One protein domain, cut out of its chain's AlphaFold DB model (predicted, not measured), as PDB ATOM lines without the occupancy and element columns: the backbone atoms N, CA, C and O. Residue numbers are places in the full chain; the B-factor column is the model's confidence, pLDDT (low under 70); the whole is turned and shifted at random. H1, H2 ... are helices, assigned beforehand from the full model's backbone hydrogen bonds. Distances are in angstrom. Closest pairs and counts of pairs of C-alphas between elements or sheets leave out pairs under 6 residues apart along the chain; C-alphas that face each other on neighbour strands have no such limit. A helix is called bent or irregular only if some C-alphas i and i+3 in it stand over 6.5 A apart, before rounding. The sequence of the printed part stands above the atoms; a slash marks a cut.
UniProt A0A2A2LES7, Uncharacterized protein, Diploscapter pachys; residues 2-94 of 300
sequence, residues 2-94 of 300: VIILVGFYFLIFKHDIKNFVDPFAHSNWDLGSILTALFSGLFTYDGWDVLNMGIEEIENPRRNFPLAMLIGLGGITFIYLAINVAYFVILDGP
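Overview. This is residues 2 to 94 of the 300 residues of an uncharacterized protein of Diploscapter pachys (UniProt A0A2A2LES7). One long helix, H4, makes the longest side of a flat, open triangular frame; a long link and then H2 and H3 make its other two sides, and the space inside is empty. H1 packs on the last part of H4, at residues 82 to 90, while at the other end of H4 the short helix H3 lies near its beginning; residues 24 to 43, of which 31 to 43 belong to H2, stick out free from the rest. The printed part has 93 residues with four named helices, in the order H1, H2, H3, H4, and no named strand, and its class is all helix. The whole is only just loose, close to extended, with a radius of gyration of the C-alphas of 18.2 A, and its C-alphas span 51 by 38 by 18 A.

Arrangement. H1, residues 2 to 14, touches H4, residues 61 to 90, and of H4 residues 82 to 90 alone touch H1. Their closest C-alphas are those of Gly 7 and Ala 86, 4.0 A apart. They run the same way at a steep tilt of 52 degrees. H2, residues 31 to 44, touches no helix and is apart from H1, H3 and H4. H3, residues 50 to 57, is close to H4 but not clearly touching it; the closest C-alphas are those of Ile 55 and Pro 61, 6.5 A apart. These two run opposite ways at a tilt of 37 degrees, only just steep. H1 and H3 are apart. In H1 and H2 every O i to N i+4 pair is within hydrogen-bond range; in H4 24 of 26 are, and in H3 0 of 4, beside 4 of 5 O i to N i+3 pairs.

Along the chain. H1 begins at C-alpha 2, at (97.204, -10.382, 41.492), and measures 17.3 A from first to last C-alpha. H2 begins at C-alpha 31, at (86.015, 18.327, 25.492), and measures 20.3 A. H3 measures 13.5 A and is irregular, with C-alphas 53 and 56 7.6 A apart. H4, the longest with 30 residues, measures 42.1 A and ends at C-alpha 90, at (94.706, -9.553, 30.005). It is neither bent nor irregular, but only just: C-alphas 62 and 65 are 6.2 A apart.

Size, cuts and confidence. The two C-alphas farthest apart are those of Lys 18 and Glu 56, at 51.3 A. The link from H1 to H2, residues 15 to 30, is long; those from H2 to H3 and from H3 to H4 are tight. Residues 56 to 63, of which 61 to 63 belong to H4, also stand free. The printed part has no cut. Its mean pLDDT is 71.7, and the model's confidence is low, under 70, at residues 2 to 28 and 86 to 94.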
ATOM      1  N   VAL A   2      97.338  -9.167  42.337       59.78
ATOM      2  CA  VAL A   2      97.204 -10.382  41.492       59.78
ATOM      3  C   VAL A   2      97.042 -10.053  39.999       59.78
ATOM      4  O   VAL A   2      97.738 -10.629  39.175       59.78
ATOM      5  N   ILE A   3      96.216  -9.058  39.657       64.56
ATOM      6  CA  ILE A   3      96.019  -8.598  38.267       64.56
ATOM      7  C   ILE A   3      97.333  -8.097  37.643       64.56
ATOM      8  O   ILE A   3      97.635  -8.428  36.506       64.56
ATOM      9  N   ILE A   4      98.154  -7.370  38.409       63.59
ATOM     10  CA  ILE A   4      99.452  -6.849  37.949       63.59
ATOM     11  C   ILE A   4     100.399  -8.006  37.620       63.59
ATOM     12  O   ILE A   4     101.010  -8.024  36.557       63.59
ATOM     13  N   LEU A   5     100.486  -8.997  38.512       66.00
ATOM     14  CA  LEU A   5     101.349 -10.165  38.328       66.00
ATOM     15  C   LEU A   5     100.915 -11.014  37.125       66.00
ATOM     16  O   LEU A   5     101.759 -11.433  36.337       66.00
ATOM     17  N   VAL A   6      99.608 -11.224  36.949       64.50
ATOM     18  CA  VAL A   6      99.052 -11.973  35.809       64.50
ATOM     19  C   VAL A   6      99.261 -11.219  34.488       64.50
ATOM     20  O   VAL A   6      99.565 -11.846  33.474       64.50
ATOM     21  N   GLY A   7      99.176  -9.886  34.496       61.16
ATOM     22  CA  GLY A   7      99.381  -9.058  33.305       61.16
ATOM     23  C   GLY A   7     100.841  -9.016  32.870       61.16
ATOM     24  O   GLY A   7     101.141  -9.263  31.706       61.16
ATOM     25  N   PHE A   8     101.774  -8.815  33.805       66.19
ATOM     26  CA  PHE A   8     103.207  -8.916  33.502       66.19
ATOM     27  C   PHE A   8     103.607 -10.326  33.051       66.19
ATOM     28  O   PHE A   8     104.439 -10.465  32.156       66.19
ATOM     29  N   TYR A   9     102.985 -11.368  33.610       68.69
ATOM     30  CA  TYR A   9     103.190 -12.742  33.158       68.69
ATOM     31  C   TYR A   9     102.753 -12.935  31.696       68.69
ATOM     32  O   TYR A   9     103.522 -13.460  30.891       68.69
ATOM     33  N   PHE A  10     101.563 -12.465  31.314       63.25
ATOM     34  CA  PHE A  10     101.100 -12.561  29.925       63.25
ATOM     35  C   PHE A  10     101.955 -11.729  28.952       63.25
ATOM     36  O   PHE A  10     102.240 -12.204  27.850       63.25
ATOM     37  N   LEU A  11     102.421 -10.542  29.361       63.81
ATOM     38  CA  LEU A  11     103.245  -9.662  28.522       63.81
ATOM     39  C   LEU A  11     104.645 -10.244  28.275       63.81
ATOM     40  O   LEU A  11     105.110 -10.254  27.139       63.81
ATOM     41  N   ILE A  12     105.300 -10.767  29.318       64.44
ATOM     42  CA  ILE A  12     106.678 -11.279  29.231       64.44
ATOM     43  C   ILE A  12     106.725 -12.678  28.602       64.44
ATOM     44  O   ILE A  12     107.610 -12.960  27.796       64.44
ATOM     45  N   PHE A  13     105.788 -13.568  28.948       60.25
ATOM     46  CA  PHE A  13     105.866 -14.976  28.537       60.25
ATOM     47  C   PHE A  13     105.039 -15.311  27.294       60.25
ATOM     48  O   PHE A  13     105.385 -16.261  26.595       60.25
ATOM     49  N   LYS A  14     103.974 -14.556  26.984       57.41
ATOM     50  CA  LYS A  14     103.045 -14.902  25.894       57.41
ATOM     51  C   LYS A  14     103.171 -14.021  24.641       57.41
ATOM     52  O   LYS A  14     102.674 -14.436  23.601       57.41
ATOM     53  N   HIS A  15     103.854 -12.867  24.719       56.09
ATOM     54  CA  HIS A  15     104.110 -11.930  23.601       56.09
ATOM     55  C   HIS A  15     102.866 -11.585  22.743       56.09
ATOM     56  O   HIS A  15     102.985 -11.245  21.566       56.09
ATOM     57  N   ASP A  16     101.657 -11.668  23.307       54.56
ATOM     58  CA  ASP A  16     100.406 -11.442  22.575       54.56
ATOM     59  C   ASP A  16     100.037  -9.949  22.662       54.56
ATOM     60  O   ASP A  16      99.338  -9.509  23.567       54.56
ATOM     61  N   ILE A  17     100.587  -9.144  21.747       57.31
ATOM     62  CA  ILE A  17     100.409  -7.673  21.669       57.31
ATOM     63  C   ILE A  17      99.198  -7.251  20.821       57.31
ATOM     64  O   ILE A  17      99.044  -6.076  20.492       57.31
ATOM     65  N   LYS A  18      98.321  -8.195  20.461       56.06
ATOM     66  CA  LYS A  18      97.181  -7.950  19.560       56.06
ATOM     67  C   LYS A  18      96.233  -6.850  20.059       56.06
ATOM     68  O   LYS A  18      95.650  -6.152  19.240       56.06
ATOM     69  N   ASN A  19      96.176  -6.623  21.373       55.22
ATOM     70  CA  ASN A  19      95.245  -5.684  22.015       55.22
ATOM     71  C   ASN A  19      95.783  -4.247  22.089       55.22
ATOM     72  O   ASN A  19      95.080  -3.341  22.525       55.22
ATOM     73  N   PHE A  20      97.023  -4.028  21.642       56.69
ATOM     74  CA  PHE A  20      97.626  -2.699  21.495       56.69
ATOM     75  C   PHE A  20      97.471  -2.129  20.079       56.69
ATOM     76  O   PHE A  20      97.966  -1.035  19.805       56.69
ATOM     77  N   VAL A  21      96.812  -2.855  19.172       50.16
ATOM     78  CA  VAL A  21      96.546  -2.377  17.815       50.16
ATOM     79  C   VAL A  21      95.271  -1.526  17.856       50.16
ATOM     80  O   VAL A  21      94.182  -2.040  18.078       50.16
ATOM     81  N   ASP A  22      95.445  -0.213  17.684       52.09
ATOM     82  CA  ASP A  22      94.414   0.840  17.640       52.09
ATOM     83  C   ASP A  22      93.582   1.106  18.925       52.09
ATOM     84  O   ASP A  22      92.350   1.149  18.882       52.09
ATOM     85  N   PRO A  23      94.221   1.431  20.071       59.62
ATOM     86  CA  PRO A  23      93.530   1.718  21.340       59.62
ATOM     87  C   PRO A  23      92.643   2.980  21.334       59.62
ATOM     88  O   PRO A  23      91.846   3.168  22.249       59.62
ATOM     89  N   PHE A  24      92.762   3.845  20.317       61.88
ATOM     90  CA  PHE A  24      92.054   5.132  20.231       61.88
ATOM     91  C   PHE A  24      91.104   5.254  19.027       61.88
ATOM     92  O   PHE A  24      90.548   6.328  18.792       61.88
ATOM     93  N   ALA A  25      90.894   4.184  18.247       52.53
ATOM     94  CA  ALA A  25      90.143   4.253  16.984       52.53
ATOM     95  C   ALA A  25      88.650   4.625  17.132       52.53
ATOM     96  O   ALA A  25      88.016   5.008  16.148       52.53
ATOM     97  N   HIS A  26      88.095   4.577  18.349       58.72
ATOM     98  CA  HIS A  26      86.714   4.974  18.662       58.72
ATOM     99  C   HIS A  26      86.612   6.011  19.794       58.72
ATOM    100  O   HIS A  26      85.566   6.139  20.430       58.72
ATOM    101  N   SER A  27      87.690   6.746  20.085       62.44
ATOM    102  CA  SER A  27      87.680   7.743  21.156       62.44
ATOM    103  C   SER A  27      86.904   8.994  20.746       62.44
ATOM    104  O   SER A  27      87.207   9.630  19.739       62.44
ATOM    105  N   ASN A  28      85.917   9.373  21.559       63.84
ATOM    106  CA  ASN A  28      85.285  10.681  21.452       63.84
ATOM    107  C   ASN A  28      86.252  11.741  21.989       63.84
ATOM    108  O   ASN A  28      86.546  11.779  23.180       63.84
ATOM    109  N   TRP A  29      86.732  12.606  21.099       74.19
ATOM    110  CA  TRP A  29      87.628  13.723  21.421       74.19
ATOM    111  C   TRP A  29      86.882  14.982  21.870       74.19
ATOM    112  O   TRP A  29      87.436  16.079  21.854       74.19
ATOM    113  N   ASP A  30      85.610  14.832  22.238       78.69
ATOM    114  CA  ASP A  30      84.833  15.939  22.763       78.69
ATOM    115  C   ASP A  30      85.398  16.395  24.113       78.69
ATOM    116  O   ASP A  30      85.788  15.582  24.961       78.69
ATOM    117  N   LEU A  31      85.426  17.713  24.309       73.50
ATOM    118  CA  LEU A  31      86.015  18.327  25.492       73.50
ATOM    119  C   LEU A  31      85.314  17.842  26.769       73.50
ATOM    120  O   LEU A  31      85.988  17.592  27.766       73.50
ATOM    121  N   GLY A  32      83.993  17.633  26.726       70.12
ATOM    122  CA  GLY A  32      83.229  17.110  27.860       70.12
ATOM    123  C   GLY A  32      83.663  15.697  28.254       70.12
ATOM    124  O   GLY A  32      83.968  15.449  29.415       70.12
ATOM    125  N   SER A  33      83.801  14.793  27.279       71.19
ATOM    126  CA  SER A  33      84.203  13.396  27.529       71.19
ATOM    127  C   SER A  33      85.617  13.286  28.111       71.19
ATOM    128  O   SER A  33      85.866  12.486  29.016       71.19
ATOM    129  N   ILE A  34      86.542  14.115  27.622       77.75
ATOM    130  CA  ILE A  34      87.919  14.175  28.127       77.75
ATOM    131  C   ILE A  34      87.941  14.684  29.572       77.75
ATOM    132  O   ILE A  34      88.651  14.124  30.409       77.75
ATOM    133  N   LEU A  35      87.153  15.719  29.878       72.19
ATOM    134  CA  LEU A  35      87.056  16.274  31.227       72.19
ATOM    135  C   LEU A  35      86.463  15.257  32.213       72.19
ATOM    136  O   LEU A  35      87.064  15.021  33.258       72.19
ATOM    137  N   THR A  36      85.371  14.575  31.863       70.62
ATOM    138  CA  THR A  36      84.758  13.543  32.721       70.62
ATOM    139  C   THR A  36      85.710  12.371  32.993       70.62
ATOM    140  O   THR A  36      85.818  11.899  34.132       70.62
ATOM    141  N   ALA A  37      86.467  11.930  31.982       75.88
ATOM    142  CA  ALA A  37      87.489  10.897  32.152       75.88
ATOM    143  C   ALA A  37      88.634  11.369  33.064       75.88
ATOM    144  O   ALA A  37      89.083  10.627  33.943       75.88
ATOM    145  N   LEU A  38      89.075  12.622  32.903       78.31
ATOM    146  CA  LEU A  38      90.094  13.229  33.755       78.31
ATOM    147  C   LEU A  38      89.622  13.328  35.211       78.31
ATOM    148  O   LEU A  38      90.406  13.054  36.115       78.31
ATOM    149  N   PHE A  39      88.351  13.648  35.454       76.19
ATOM    150  CA  PHE A  39      87.789  13.718  36.806       76.19
ATOM    151  C   PHE A  39      87.684  12.355  37.477       76.19
ATOM    152  O   PHE A  39      88.051  12.230  38.642       76.19
ATOM    153  N   SER A  40      87.289  11.325  36.731       73.88
ATOM    154  CA  SER A  40      87.306   9.941  37.225       73.88
ATOM    155  C   SER A  40      88.731   9.498  37.589       73.88
ATOM    156  O   SER A  40      88.965   8.893  38.638       73.88
ATOM    157  N   GLY A  41      89.716   9.868  36.761       76.94
ATOM    158  CA  GLY A  41      91.129   9.646  37.065       76.94
ATOM    159  C   GLY A  41      91.580  10.396  38.319       76.94
ATOM    160  O   GLY A  41      92.218   9.813  39.193       76.94
ATOM    161  N   LEU A  42      91.206  11.670  38.442       80.81
ATOM    162  CA  LEU A  42      91.577  12.532  39.562       80.81
ATOM    163  C   LEU A  42      90.956  12.069  40.888       80.81
ATOM    164  O   LEU A  42      91.640  12.093  41.906       80.81
ATOM    165  N   PHE A  43      89.716  11.571  40.860       78.50
ATOM    166  CA  PHE A  43      89.047  10.963  42.012       78.50
ATOM    167  C   PHE A  43      89.810   9.744  42.550       78.50
ATOM    168  O   PHE A  43      89.857   9.512  43.752       78.50
ATOM    169  N   THR A  44      90.481   8.992  41.675       78.00
ATOM    170  CA  THR A  44      91.280   7.824  42.083       78.00
ATOM    171  C   THR A  44      92.531   8.230  42.881       78.00
ATOM    172  O   THR A  44      93.040   7.450  43.680       78.00
ATOM    173  N   TYR A  45      93.023   9.458  42.696       80.56
ATOM    174  CA  TYR A  45      94.128  10.026  43.477       80.56
ATOM    175  C   TYR A  45      93.652  10.854  44.680       80.56
ATOM    176  O   TYR A  45      94.476  11.475  45.356       80.56
ATOM    177  N   ASP A  46      92.346  10.892  44.942       79.44
ATOM    178  CA  ASP A  46      91.792  11.623  46.074       79.44
ATOM    179  C   ASP A  46      92.045  10.888  47.405       79.44
ATOM    180  O   ASP A  46      92.132   9.661  47.445       79.44
ATOM    181  N   GLY A  47      92.189  11.640  48.501       77.69
ATOM    182  CA  GLY A  47      92.484  11.099  49.843       77.69
ATOM    183  C   GLY A  47      93.871  11.441  50.403       77.69
ATOM    184  O   GLY A  47      94.237  11.006  51.497       77.69
ATOM    185  N   TRP A  48      94.652  12.251  49.687       81.50
ATOM    186  CA  TRP A  48      95.924  12.800  50.174       81.50
ATOM    187  C   TRP A  48      95.755  13.762  51.364       81.50
ATOM    188  O   TRP A  48      96.715  14.030  52.083       81.50
ATOM    189  N   ASP A  49      94.553  14.287  51.580       78.00
ATOM    190  CA  ASP A  49      94.195  15.206  52.661       78.00
ATOM    191  C   ASP A  49      94.025  14.517  54.020       78.00
ATOM    192  O   ASP A  49      94.303  15.137  55.048       78.00
ATOM    193  N   VAL A  50      93.661  13.233  54.039       77.50
ATOM    194  CA  VAL A  50      93.562  12.420  55.266       77.50
ATOM    195  C   VAL A  50      94.917  12.294  55.969       77.50
ATOM    196  O   VAL A  50      94.980  12.246  57.196       77.50
ATOM    197  N   LEU A  51      96.021  12.326  55.213       76.00
ATOM    198  CA  LEU A  51      97.381  12.280  55.762       76.00
ATOM    199  C   LEU A  51      97.690  13.463  56.690       76.00
ATOM    200  O   LEU A  51      98.549  13.342  57.561       76.00
ATOM    201  N   ASN A  52      96.981  14.588  56.540       77.94
ATOM    202  CA  ASN A  52      97.151  15.744  57.420       77.94
ATOM    203  C   ASN A  52      96.697  15.458  58.861       77.94
ATOM    204  O   ASN A  52      97.167  16.128  59.773       77.94
ATOM    205  N   MET A  53      95.807  14.482  59.088       76.50
ATOM    206  CA  MET A  53      95.292  14.178  60.430       76.50
ATOM    207  C   MET A  53      96.344  13.531  61.339       76.50
ATOM    208  O   MET A  53      96.278  13.686  62.549       76.50
ATOM    209  N   GLY A  54      97.326  12.828  60.767       73.44
ATOM    210  CA  GLY A  54      98.394  12.160  61.515       73.44
ATOM    211  C   GLY A  54      99.682  12.974  61.619       73.44
ATOM    212  O   GLY A  54     100.719  12.414  61.962       73.44
ATOM    213  N   ILE A  55      99.665  14.267  61.271       77.00
ATOM    214  CA  ILE A  55     100.894  15.072  61.190       77.00
ATOM    215  C   ILE A  55     101.582  15.224  62.552       77.00
ATOM    216  O   ILE A  55     102.806  15.323  62.603       77.00
ATOM    217  N   GLU A  56     100.797  15.223  63.630       76.44
ATOM    218  CA  GLU A  56     101.256  15.412  65.009       76.44
ATOM    219  C   GLU A  56     102.057  14.210  65.530       76.44
ATOM    220  O   GLU A  56     102.921  14.364  66.386       76.44
ATOM    221  N   GLU A  57     101.835  13.021  64.963       82.44
ATOM    222  CA  GLU A  57     102.564  11.797  65.313       82.44
ATOM    223  C   GLU A  57     103.869  11.632  64.510       82.44
ATOM    224  O   GLU A  57     104.679  10.746  64.795       82.44
ATOM    225  N   ILE A  58     104.097  12.468  63.488       83.44
ATOM    226  CA  ILE A  58     105.269  12.366  62.613       83.44
ATOM    227  C   ILE A  58     106.463  13.065  63.260       83.44
ATOM    228  O   ILE A  58     106.477  14.279  63.452       83.44
ATOM    229  N   GLU A  59     107.539  12.313  63.481       80.62
ATOM    230  CA  GLU A  59     108.821  12.885  63.884       80.62
ATOM    231  C   GLU A  59     109.343  13.848  62.796       80.62
ATOM    232  O   GLU A  59     109.491  13.470  61.631       80.62
ATOM    233  N   ASN A  60     109.653  15.097  63.167       82.38
ATOM    234  CA  ASN A  60     110.132  16.158  62.265       82.38
ATOM    235  C   ASN A  60     109.213  16.422  61.042       82.38
ATOM    236  O   ASN A  60     109.637  16.264  59.883       82.38
ATOM    237  N   PRO A  61     107.980  16.923  61.257       80.00
ATOM    238  CA  PRO A  61     106.973  17.051  60.202       80.00
ATOM    239  C   PRO A  61     107.407  18.017  59.089       80.00
ATOM    240  O   PRO A  61     107.119  17.789  57.920       80.00
ATOM    241  N   ARG A  62     108.211  19.043  59.397       79.31
ATOM    242  CA  ARG A  62     108.665  20.049  58.416       79.31
ATOM    243  C   ARG A  62     109.408  19.463  57.204       79.31
ATOM    244  O   ARG A  62     109.365  20.058  56.129       79.31
ATOM    245  N   ARG A  63     110.105  18.334  57.366       80.31
ATOM    246  CA  ARG A  63     110.861  17.673  56.285       80.31
ATOM    247  C   ARG A  63     110.238  16.346  55.874       80.31
ATOM    248  O   ARG A  63     110.175  16.056  54.680       80.31
ATOM    249  N   ASN A  64     109.793  15.554  56.845       84.56
ATOM    250  CA  ASN A  64     109.326  14.198  56.584       84.56
ATOM    251  C   ASN A  64     107.941  14.188  55.941       84.56
ATOM    252  O   ASN A  64     107.703  13.382  55.048       84.56
ATOM    253  N   PHE A  65     107.074  15.135  56.300       84.38
ATOM    254  CA  PHE A  65     105.740  15.243  55.721       84.38
ATOM    255  C   PHE A  65     105.744  15.484  54.197       84.38
ATOM    256  O   PHE A  65     105.187  14.658  53.469       84.38
ATOM    257  N   PRO A  66     106.405  16.534  53.654       82.19
ATOM    258  CA  PRO A  66     106.417  16.750  52.207       82.19
ATOM    259  C   PRO A  66     107.117  15.612  51.447       82.19
ATOM    260  O   PRO A  66     106.715  15.279  50.334       82.19
ATOM    261  N   LEU A  67     108.137  14.983  52.041       84.56
ATOM    262  CA  LEU A  67     108.830  13.853  51.421       84.56
ATOM    263  C   LEU A  67     107.942  12.602  51.359       84.56
ATOM    264  O   LEU A  67     107.880  11.950  50.316       84.56
ATOM    265  N   ALA A  68     107.225  12.294  52.443       85.56
ATOM    266  CA  ALA A  68     106.278  11.186  52.493       85.56
ATOM    267  C   ALA A  68     105.159  11.364  51.458       85.56
ATOM    268  O   ALA A  68     104.822  10.412  50.756       85.56
ATOM    269  N   MET A  69     104.652  12.591  51.294       85.50
ATOM    270  CA  MET A  69     103.638  12.907  50.287       85.50
ATOM    271  C   MET A  69     104.145  12.664  48.857       85.50
ATOM    272  O   MET A  69     103.450  12.040  48.056       85.50
ATOM    273  N   LEU A  70     105.372  13.094  48.537       85.94
ATOM    274  CA  LEU A  70     105.968  12.901  47.208       85.94
ATOM    275  C   LEU A  70     106.239  11.425  46.890       85.94
ATOM    276  O   LEU A  70     105.925  10.964  45.791       85.94
ATOM    277  N   ILE A  71     106.806  10.678  47.842       88.50
ATOM    278  CA  ILE A  71     107.097   9.247  47.664       88.50
ATOM    279  C   ILE A  71     105.794   8.448  47.563       88.50
ATOM    280  O   ILE A  71     105.677   7.583  46.693       88.50
ATOM    281  N   GLY A  72     104.810   8.755  48.412       85.62
ATOM    282  CA  GLY A  72     103.496   8.116  48.394       85.62
ATOM    283  C   GLY A  72     102.779   8.326  47.065       85.62
ATOM    284  O   GLY A  72     102.364   7.353  46.433       85.62
ATOM    285  N   LEU A  73     102.713   9.575  46.591       86.94
ATOM    286  CA  LEU A  73     102.089   9.900  45.310       86.94
ATOM    287  C   LEU A  73     102.794   9.188  44.146       86.94
ATOM    288  O   LEU A  73     102.136   8.517  43.356       86.94
ATOM    289  N   GLY A  74     104.128   9.254  44.082       87.38
ATOM    290  CA  GLY A  74     104.901   8.583  43.032       87.38
ATOM    291  C   GLY A  74     104.729   7.060  43.032       87.38
ATOM    292  O   GLY A  74     104.572   6.452  41.971       87.38
ATOM    293  N   GLY A  75     104.699   6.442  44.216       88.12
ATOM    294  CA  GLY A  75     104.474   5.005  44.367       88.12
ATOM    295  C   GLY A  75     103.089   4.571  43.885       88.12
ATOM    296  O   GLY A  75     102.973   3.592  43.143       88.12
ATOM    297  N   ILE A  76     102.043   5.320  44.242       86.06
ATOM    298  CA  ILE A  76     100.671   5.032  43.803       86.06
ATOM    299  C   ILE A  76     100.540   5.220  42.289       86.06
ATOM    300  O   ILE A  76     100.002   4.337  41.618       86.06
ATOM    301  N   THR A  77     101.091   6.299  41.727       85.06
ATOM    302  CA  THR A  77     101.094   6.527  40.273       85.06
ATOM    303  C   THR A  77     101.758   5.372  39.523       85.06
ATOM    304  O   THR A  77     101.219   4.901  38.520       85.06
ATOM    305  N   PHE A  78     102.888   4.861  40.022       86.00
ATOM    306  CA  PHE A  78     103.556   3.704  39.423       86.00
ATOM    307  C   PHE A  78     102.675   2.447  39.453       86.00
ATOM    308  O   PHE A  78     102.541   1.752  38.443       86.00
ATOM    309  N   ILE A  79     102.028   2.172  40.589       84.12
ATOM    310  CA  ILE A  79     101.126   1.023  40.738       84.12
ATOM    311  C   ILE A  79      99.918   1.151  39.801       84.12
ATOM    312  O   ILE A  79      99.557   0.172  39.149       84.12
ATOM    313  N   TYR A  80      99.307   2.331  39.690       81.31
ATOM    314  CA  TYR A  80      98.172   2.555  38.789       81.31
ATOM    315  C   TYR A  80      98.558   2.415  37.320       81.31
ATOM    316  O   TYR A  80      97.818   1.791  36.559       81.31
ATOM    317  N   LEU A  81      99.730   2.910  36.919       80.69
ATOM    318  CA  LEU A  81     100.244   2.684  35.571       80.69
ATOM    319  C   LEU A  81     100.431   1.182  35.301       80.69
ATOM    320  O   LEU A  81      99.970   0.674  34.280       80.69
ATOM    321  N   ALA A  82     101.040   0.460  36.245       74.88
ATOM    322  CA  ALA A  82     101.263  -0.980  36.135       74.88
ATOM    323  C   ALA A  82      99.950  -1.779  36.048       74.88
ATOM    324  O   ALA A  82      99.866  -2.746  35.292       74.88
ATOM    325  N   ILE A  83      98.915  -1.369  36.786       75.19
ATOM    326  CA  ILE A  83      97.574  -1.962  36.719       75.19
ATOM    327  C   ILE A  83      96.929  -1.707  35.352       75.19
ATOM    328  O   ILE A  83      96.426  -2.649  34.748       75.19
ATOM    329  N   ASN A  84      96.970  -0.470  34.847       74.06
ATOM    330  CA  ASN A  84      96.404  -0.135  33.538       74.06
ATOM    331  C   ASN A  84      97.072  -0.935  32.410       74.06
ATOM    332  O   ASN A  84      96.381  -1.510  31.574       74.06
ATOM    333  N   VAL A  85      98.402  -1.062  32.432       70.31
ATOM    334  CA  VAL A  85      99.140  -1.910  31.479       70.31
ATOM    335  C   VAL A  85      98.723  -3.378  31.604       70.31
ATOM    336  O   VAL A  85      98.472  -4.033  30.595       70.31
ATOM    337  N   ALA A  86      98.597  -3.895  32.829       66.44
ATOM    338  CA  ALA A  86      98.149  -5.266  33.058       66.44
ATOM    339  C   ALA A  86      96.721  -5.516  32.545       66.44
ATOM    340  O   ALA A  86      96.454  -6.593  32.014       66.44
ATOM    341  N   TYR A  87      95.819  -4.537  32.653       65.69
ATOM    342  CA  TYR A  87      94.463  -4.653  32.117       65.69
ATOM    343  C   TYR A  87      94.451  -4.811  30.597       65.69
ATOM    344  O   TYR A  87      93.808  -5.735  30.103       65.69
ATOM    345  N   PHE A  88      95.202  -3.985  29.863       61.53
ATOM    346  CA  PHE A  88      95.262  -4.065  28.397       61.53
ATOM    347  C   PHE A  88      95.875  -5.372  27.876       61.53
ATOM    348  O   PHE A  88      95.566  -5.804  26.771       61.53
ATOM    349  N   VAL A  89      96.716  -6.023  28.681       62.69
ATOM    350  CA  VAL A  89      97.343  -7.306  28.334       62.69
ATOM    351  C   VAL A  89      96.416  -8.499  28.577       62.69
ATOM    352  O   VAL A  89      96.510  -9.509  27.882       62.69
ATOM    353  N   ILE A  90      95.552  -8.423  29.592       59.41
ATOM    354  CA  ILE A  90      94.706  -9.553  30.005       59.41
ATOM    355  C   ILE A  90      93.374  -9.580  29.236       59.41
ATOM    356  O   ILE A  90      92.789 -10.653  29.092       59.41
ATOM    357  N   LEU A  91      92.868  -8.432  28.770       55.41
ATOM    358  CA  LEU A  91      91.481  -8.298  28.309       55.41
ATOM    359  C   LEU A  91      91.347  -8.012  26.806       55.41
ATOM    360  O   LEU A  91      91.761  -6.957  26.334       55.41
ATOM    361  N   ASP A  92      90.676  -8.923  26.092       45.06
ATOM    362  CA  ASP A  92      89.892  -8.644  24.877       45.06
ATOM    363  C   ASP A  92      88.485  -8.155  25.303       45.06
ATOM    364  O   ASP A  92      87.910  -8.697  26.253       45.06
ATOM    365  N   GLY A  93      87.911  -7.126  24.656       51.03
ATOM    366  CA  GLY A  93      86.555  -6.614  24.976       51.03
ATOM    367  C   GLY A  93      85.439  -7.658  24.746       51.03
ATOM    368  O   GLY A  93      85.736  -8.752  24.272       51.03
ATOM    369  N   PRO A  94      84.131  -7.413  25.005       45.78
ATOM    370  CA  PRO A  94      83.398  -6.407  25.777       45.78
ATOM    371  C   PRO A  94      82.741  -7.051  27.029       45.78
ATOM    372  O   PRO A  94      81.545  -6.904  27.281       45.78
TER     373      PRO A  94